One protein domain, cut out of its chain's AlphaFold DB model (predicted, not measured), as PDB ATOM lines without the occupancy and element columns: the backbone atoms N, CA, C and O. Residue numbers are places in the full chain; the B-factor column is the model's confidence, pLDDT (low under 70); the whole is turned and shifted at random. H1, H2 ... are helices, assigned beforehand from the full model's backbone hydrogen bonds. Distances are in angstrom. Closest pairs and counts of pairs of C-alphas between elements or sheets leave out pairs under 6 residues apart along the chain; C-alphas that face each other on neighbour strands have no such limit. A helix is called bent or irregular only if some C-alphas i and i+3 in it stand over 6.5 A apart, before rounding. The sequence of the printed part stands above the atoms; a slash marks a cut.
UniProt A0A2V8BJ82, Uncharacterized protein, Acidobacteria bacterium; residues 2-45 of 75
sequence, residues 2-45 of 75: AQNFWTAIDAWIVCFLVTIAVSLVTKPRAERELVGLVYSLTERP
ATOM      1  N   ALA A   2     -18.983  16.130  18.802       71.31
ATOM      2  CA  ALA A   2     -18.542  15.677  20.135       71.31
ATOM      3  C   ALA A   2     -19.240  14.397  20.647       71.31
ATOM      4  O   ALA A   2     -18.587  13.534  21.218       71.31
ATOM      5  N   GLN A   3     -20.538  14.230  20.381       77.94
ATOM      6  CA  GLN A   3     -21.292  13.041  20.796       77.94
ATOM      7  C   GLN A   3     -20.718  11.732  20.227       77.94
ATOM      8  O   GLN A   3     -20.641  10.749  20.951       77.94
ATOM      9  N   ASN A   4     -20.244  11.735  18.977       86.50
ATOM     10  CA  ASN A   4     -19.653  10.546  18.351       86.50
ATOM     11  C   ASN A   4     -18.310  10.161  18.991       86.50
ATOM     12  O   ASN A   4     -17.949   8.991  19.006       86.50
ATOM     13  N   PHE A   5     -17.564  11.141  19.513       85.69
ATOM     14  CA  PHE A   5     -16.315  10.878  20.227       85.69
ATOM     15  C   PHE A   5     -16.578  10.265  21.600       85.69
ATOM     16  O   PHE A   5     -15.922   9.294  21.959       85.69
ATOM     17  N   TRP A   6     -17.567  10.783  22.333       89.31
ATOM     18  CA  TRP A   6     -17.970  10.220  23.623       89.31
ATOM     19  C   TRP A   6     -18.452   8.776  23.489       89.31
ATOM     20  O   TRP A   6     -17.959   7.900  24.190       89.31
ATOM     21  N   THR A   7     -19.321   8.493  22.516       90.31
ATOM     22  CA  THR A   7     -19.795   7.121  22.295       90.31
ATOM     23  C   THR A   7     -18.683   6.173  21.843       90.31
ATOM     24  O   THR A   7     -18.700   5.002  22.213       90.31
ATOM     25  N   ALA A   8     -17.699   6.652  21.072       91.81
ATOM     26  CA  ALA A   8     -16.539   5.850  20.684       91.81
ATOM     27  C   ALA A   8     -15.638   5.513  21.882       91.81
ATOM     28  O   ALA A   8     -15.181   4.376  21.999       91.81
ATOM     29  N   ILE A   9     -15.409   6.481  22.776       93.81
ATOM     30  CA  ILE A   9     -14.636   6.273  24.006       93.81
ATOM     31  C   ILE A   9     -15.349   5.258  24.899       93.81
ATOM     32  O   ILE A   9     -14.725   4.289  25.325       93.81
ATOM     33  N   ASP A  10     -16.655   5.416  25.112       93.69
ATOM     34  CA  ASP A  10     -17.436   4.496  25.942       93.69
ATOM     35  C   ASP A  10     -17.434   3.073  25.365       93.69
ATOM     36  O   ASP A  10     -17.180   2.105  26.085       93.69
ATOM     37  N   ALA A  11     -17.641   2.930  24.050       94.06
ATOM     38  CA  ALA A  11     -17.586   1.633  23.380       94.06
ATOM     39  C   ALA A  11     -16.202   0.976  23.507       94.06
ATOM     40  O   ALA A  11     -16.104  -0.229  23.755       94.06
ATOM     41  N   TRP A  12     -15.131   1.766  23.377       96.31
ATOM     42  CA  TRP A  12     -13.764   1.284  23.551       96.31
ATOM     43  C   TRP A  12     -13.503   0.831  24.992       96.31
ATOM     44  O   TRP A  12     -12.994  -0.273  25.190       96.31
ATOM     45  N   ILE A  13     -13.920   1.620  25.992       97.56
ATOM     46  CA  ILE A  13     -13.767   1.285  27.416       97.56
ATOM     47  C   ILE A  13     -14.498  -0.019  27.740       97.56
ATOM     48  O   ILE A  13     -13.901  -0.929  28.317       97.56
ATOM     49  N   VAL A  14     -15.769  -0.141  27.350       97.12
ATOM     50  CA  VAL A  14     -16.570  -1.339  27.640       97.12
ATOM     51  C   VAL A  14     -15.954  -2.573  26.978       97.12
ATOM     52  O   VAL A  14     -15.776  -3.597  27.638       97.12
ATOM     53  N   CYS A  15     -15.570  -2.475  25.702       96.62
ATOM     54  CA  CYS A  15     -14.914  -3.565  24.981       96.62
ATOM     55  C   CYS A  15     -13.616  -4.010  25.674       96.62
ATOM     56  O   CYS A  15     -13.397  -5.205  25.905       96.62
ATOM     57  N   PHE A  16     -12.773  -3.050  26.055       97.00
ATOM     58  CA  PHE A  16     -11.495  -3.322  26.701       97.00
ATOM     59  C   PHE A  16     -11.673  -3.972  28.080       97.00
ATOM     60  O   PHE A  16     -11.029  -4.981  28.373       97.00
ATOM     61  N   LEU A  17     -12.600  -3.464  28.899       97.88
ATOM     62  CA  LEU A  17     -12.901  -4.028  30.218       97.88
ATOM     63  C   LEU A  17     -13.434  -5.460  30.127       97.88
ATOM     64  O   LEU A  17     -12.973  -6.332  30.865       97.88
ATOM     65  N   VAL A  18     -14.363  -5.722  29.204       97.19
ATOM     66  CA  VAL A  18     -14.891  -7.076  28.980       97.19
ATOM     67  C   VAL A  18     -13.774  -8.017  28.532       97.19
ATOM     68  O   VAL A  18     -13.670  -9.129  29.045       97.19
ATOM     69  N   THR A  19     -12.894  -7.560  27.639       95.25
ATOM     70  CA  THR A  19     -11.750  -8.351  27.164       95.25
ATOM     71  C   THR A  19     -10.810  -8.724  28.311       95.25
ATOM     72  O   THR A  19     -10.415  -9.884  28.419       95.25
ATOM     73  N   ILE A  20     -10.500  -7.784  29.211       95.50
ATOM     74  CA  ILE A  20      -9.686  -8.058  30.406       95.50
ATOM     75  C   ILE A  20     -10.388  -9.065  31.319       95.50
ATOM     76  O   ILE A  20      -9.774 -10.053  31.720       95.50
ATOM     77  N   ALA A  21     -11.667  -8.846  31.631       96.56
ATOM     78  CA  ALA A  21     -12.417  -9.732  32.517       96.56
ATOM     79  C   ALA A  21     -12.446 -11.172  31.976       96.56
ATOM     80  O   ALA A  21     -12.132 -12.117  32.699       96.56
ATOM     81  N   VAL A  22     -12.733 -11.340  30.683       95.06
ATOM     82  CA  VAL A  22     -12.702 -12.648  30.014       95.06
ATOM     83  C   VAL A  22     -11.288 -13.231  30.016       95.06
ATOM     84  O   VAL A  22     -11.117 -14.418  30.296       95.06
ATOM     85  N   SER A  23     -10.257 -12.421  29.769       92.06
ATOM     86  CA  SER A  23      -8.866 -12.884  29.794       92.06
ATOM     87  C   SER A  23      -8.431 -13.390  31.173       92.06
ATOM     88  O   SER A  23      -7.604 -14.294  31.231       92.06
ATOM     89  N   LEU A  24      -8.959 -12.829  32.265       92.12
ATOM     90  CA  LEU A  24      -8.636 -13.259  33.632       92.12
ATOM     91  C   LEU A  24      -9.397 -14.523  34.050       92.12
ATOM     92  O   LEU A  24      -8.892 -15.311  34.845       92.12
ATOM     93  N   VAL A  25     -10.609 -14.714  33.527       95.44
ATOM     94  CA  VAL A  25     -11.441 -15.892  33.822       95.44
ATOM     95  C   VAL A  25     -11.055 -17.095  32.949       95.44
ATOM     96  O   VAL A  25     -11.268 -18.243  33.341       95.44
ATOM     97  N   THR A  26     -10.487 -16.865  31.763       91.38
ATOM     98  CA  THR A  26     -10.100 -17.935  30.831       91.38
ATOM     99  C   THR A  26      -8.717 -18.514  31.136       91.38
ATOM    100  O   THR A  26      -7.844 -17.875  31.718       91.38
ATOM    101  N   LYS A  27      -8.504 -19.778  30.746       87.75
ATOM    102  CA  LYS A  27      -7.230 -20.472  30.960       87.75
ATOM    103  C   LYS A  27      -6.172 -19.967  29.964       87.75
ATOM    104  O   LYS A  27      -6.428 -20.032  28.757       87.75
ATOM    105  N   PRO A  28      -4.978 -19.546  30.421       85.56
ATOM    106  CA  PRO A  28      -3.906 -19.134  29.522       85.56
ATOM    107  C   PRO A  28      -3.396 -20.315  28.680       85.56
ATOM    108  O   PRO A  28      -3.354 -21.462  29.141       85.56
ATOM    109  N   ARG A  29      -3.009 -20.029  27.431       81.75
ATOM    110  CA  ARG A  29      -2.349 -20.992  26.532       81.75
ATOM    111  C   ARG A  29      -0.943 -21.318  27.040       81.75
ATOM    112  O   ARG A  29      -0.329 -20.509  27.732       81.75
ATOM    113  N   ALA A  30      -0.441 -22.506  26.710       85.88
ATOM    114  CA  ALA A  30       0.889 -22.922  27.139       85.88
ATOM    115  C   ALA A  30       1.971 -22.047  26.484       85.88
ATOM    116  O   ALA A  30       1.918 -21.788  25.286       85.88
ATOM    117  N   GLU A  31       2.991 -21.648  27.247       80.69
ATOM    118  CA  GLU A  31       4.055 -20.743  26.777       80.69
ATOM    119  C   GLU A  31       4.782 -21.255  25.527       80.69
ATOM    120  O   GLU A  31       5.144 -20.479  24.650       80.69
ATOM    121  N   ARG A  32       4.932 -22.578  25.390       78.81
ATOM    122  CA  ARG A  32       5.557 -23.199  24.211       78.81
ATOM    123  C   ARG A  32       4.778 -22.958  22.918       78.81
ATOM    124  O   ARG A  32       5.393 -22.884  21.863       78.81
ATOM    125  N   GLU A  33       3.455 -22.821  22.998       82.31
ATOM    126  CA  GLU A  33       2.603 -22.495  21.844       82.31
ATOM    127  C   GLU A  33       2.694 -21.008  21.472       82.31
ATOM    128  O   GLU A  33       2.274 -20.619  20.388       82.31
ATOM    129  N   LEU A  34       3.231 -20.174  22.369       83.50
ATOM    130  CA  LEU A  34       3.324 -18.722  22.218       83.50
ATOM    131  C   LEU A  34       4.699 -18.262  21.698       83.50
ATOM    132  O   LEU A  34       4.861 -17.087  21.356       83.50
ATOM    133  N   VAL A  35       5.681 -19.165  21.602       80.31
ATOM    134  CA  VAL A  35       6.996 -18.895  20.997       80.31
ATOM    135  C   VAL A  35       6.811 -18.558  19.514       80.31
ATOM    136  O   VAL A  35       6.197 -19.316  18.770       80.31
ATOM    137  N   GLY A  36       7.318 -17.405  19.075       77.31
ATOM    138  CA  GLY A  36       7.132 -16.897  17.709       77.31
ATOM    139  C   GLY A  36       5.894 -16.008  17.532       77.31
ATOM    140  O   GLY A  36       5.884 -15.170  16.634       77.31
ATOM    141  N   LEU A  37       4.894 -16.118  18.415       81.38
ATOM    142  CA  LEU A  37       3.695 -15.265  18.426       81.38
ATOM    143  C   LEU A  37       3.826 -14.098  19.407       81.38
ATOM    144  O   LEU A  37       3.364 -12.991  19.134       81.38
ATOM    145  N   VAL A  38       4.454 -14.340  20.559       80.88
ATOM    146  CA  VAL A  38       4.593 -13.354  21.630       80.88
ATOM    147  C   VAL A  38       6.028 -12.861  21.691       80.88
ATOM    148  O   VAL A  38       6.962 -13.626  21.922       80.88
ATOM    149  N   TYR A  39       6.195 -11.546  21.563       77.44
ATOM    150  CA  TYR A  39       7.499 -10.883  21.542       77.44
ATOM    151  C   TYR A  39       8.406 -11.223  22.743       77.44
ATOM    152  O   TYR A  39       9.629 -11.228  22.614       77.44
ATOM    153  N   SER A  40       7.836 -11.510  23.919       77.44
ATOM    154  CA  SER A  40       8.611 -11.883  25.109       77.44
ATOM    155  C   SER A  40       9.236 -13.277  25.024       77.44
ATOM    156  O   SER A  40      10.301 -13.475  25.603       77.44
ATOM    157  N   LEU A  41       8.595 -14.211  24.316       79.12
ATOM    158  CA  LEU A  41       8.995 -15.619  24.221       79.12
ATOM    159  C   LEU A  41       9.749 -15.933  22.923       79.12
ATOM    160  O   LEU A  41      10.324 -17.009  22.789       79.12
ATOM    161  N   THR A  42       9.751 -15.004  21.968       79.06
ATOM    162  CA  THR A  42      10.497 -15.125  20.717       79.06
ATOM    163  C   THR A  42      11.941 -14.663  20.900       79.06
ATOM    164  O   THR A  42      12.204 -13.580  21.429       79.06
ATOM    165  N   GLU A  43      12.884 -15.474  20.423       73.56
ATOM    166  CA  GLU A  43      14.303 -15.128  20.406       73.56
ATOM    167  C   GLU A  43      14.538 -13.902  19.512       73.56
ATOM    168  O   GLU A  43      14.090 -13.841  18.365       73.56
ATOM    169  N   ARG A  44      15.191 -12.879  20.073       73.19
ATOM    170  CA  ARG A  44      15.348 -11.581  19.411       73.19
ATOM    171  C   ARG A  44      16.693 -11.524  18.692       73.19
ATOM    172  O   ARG A  44      17.718 -11.720  19.353       73.19
ATOM    173  N   PRO A  45      16.730 -11.179  17.393       68.06
ATOM    174  CA  PRO A  45      17.982 -10.825  16.747       68.06
ATOM    175  C   PRO A  45      18.561  -9.579  17.433       68.06
ATOM    176  O   PRO A  45      17.859  -8.593  17.663       68.06
TER     177      PRO A  45
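AT A GLANCE: This is residues 2 to 45 of the 75 residues of an uncharacterized protein of Acidobacteria bacterium (UniProt A0A2V8BJ82). One long, straight helix, H1, stands free as an arm and is followed by a small head of turning chain, residues 31 to 45, which holds the very short helix H2. The link of residues 26 to 30 bends the path between them, and the head does not fold back onto H1. The printed part has 44 residues with two named helices, H1 then H2, and no named strand; the class is all helix. The whole is extended, with a radius of gyration of the C-alphas of 16.3 A, and its flat outline spans 45 by 29 by 9 A.

IN THESE COORDINATES: H1 is residues 2 to 25, from C-alpha 2 at (-18.542, 15.677, 20.135) to C-alpha 25 at (-11.441, -15.892, 33.822), a length of 35.1 A. H2 is residues 31 to 34, from C-alpha 31 at (4.055, -20.743, 26.777) to C-alpha 34 at (3.324, -18.722, 22.218). Residues 35 to 45 hold no named element, and C-alpha 45 is at (17.982, -10.825, 16.747).

HOW THE PARTS SIT: Residues 2 to 30, of which 2 to 25 belong to H1, stand free. H1 and H2 are apart, with no C-alpha of the one within 8 A of the other. H1 is not bent, and its O i to N i+4 pairs are all within hydrogen-bond range. H2 is too short for such a pair, but its one O i to N i+3 pair is within range.

THE WHOLE: The C-alphas of Gln 3 and Pro 45, the two farthest apart, are 46.1 A from each other. The printed part has no cut, and the link from H1 to H2 is tight, with 5 residues. The mean pLDDT of the printed part is 86.9, and residue 45 alone is under 70.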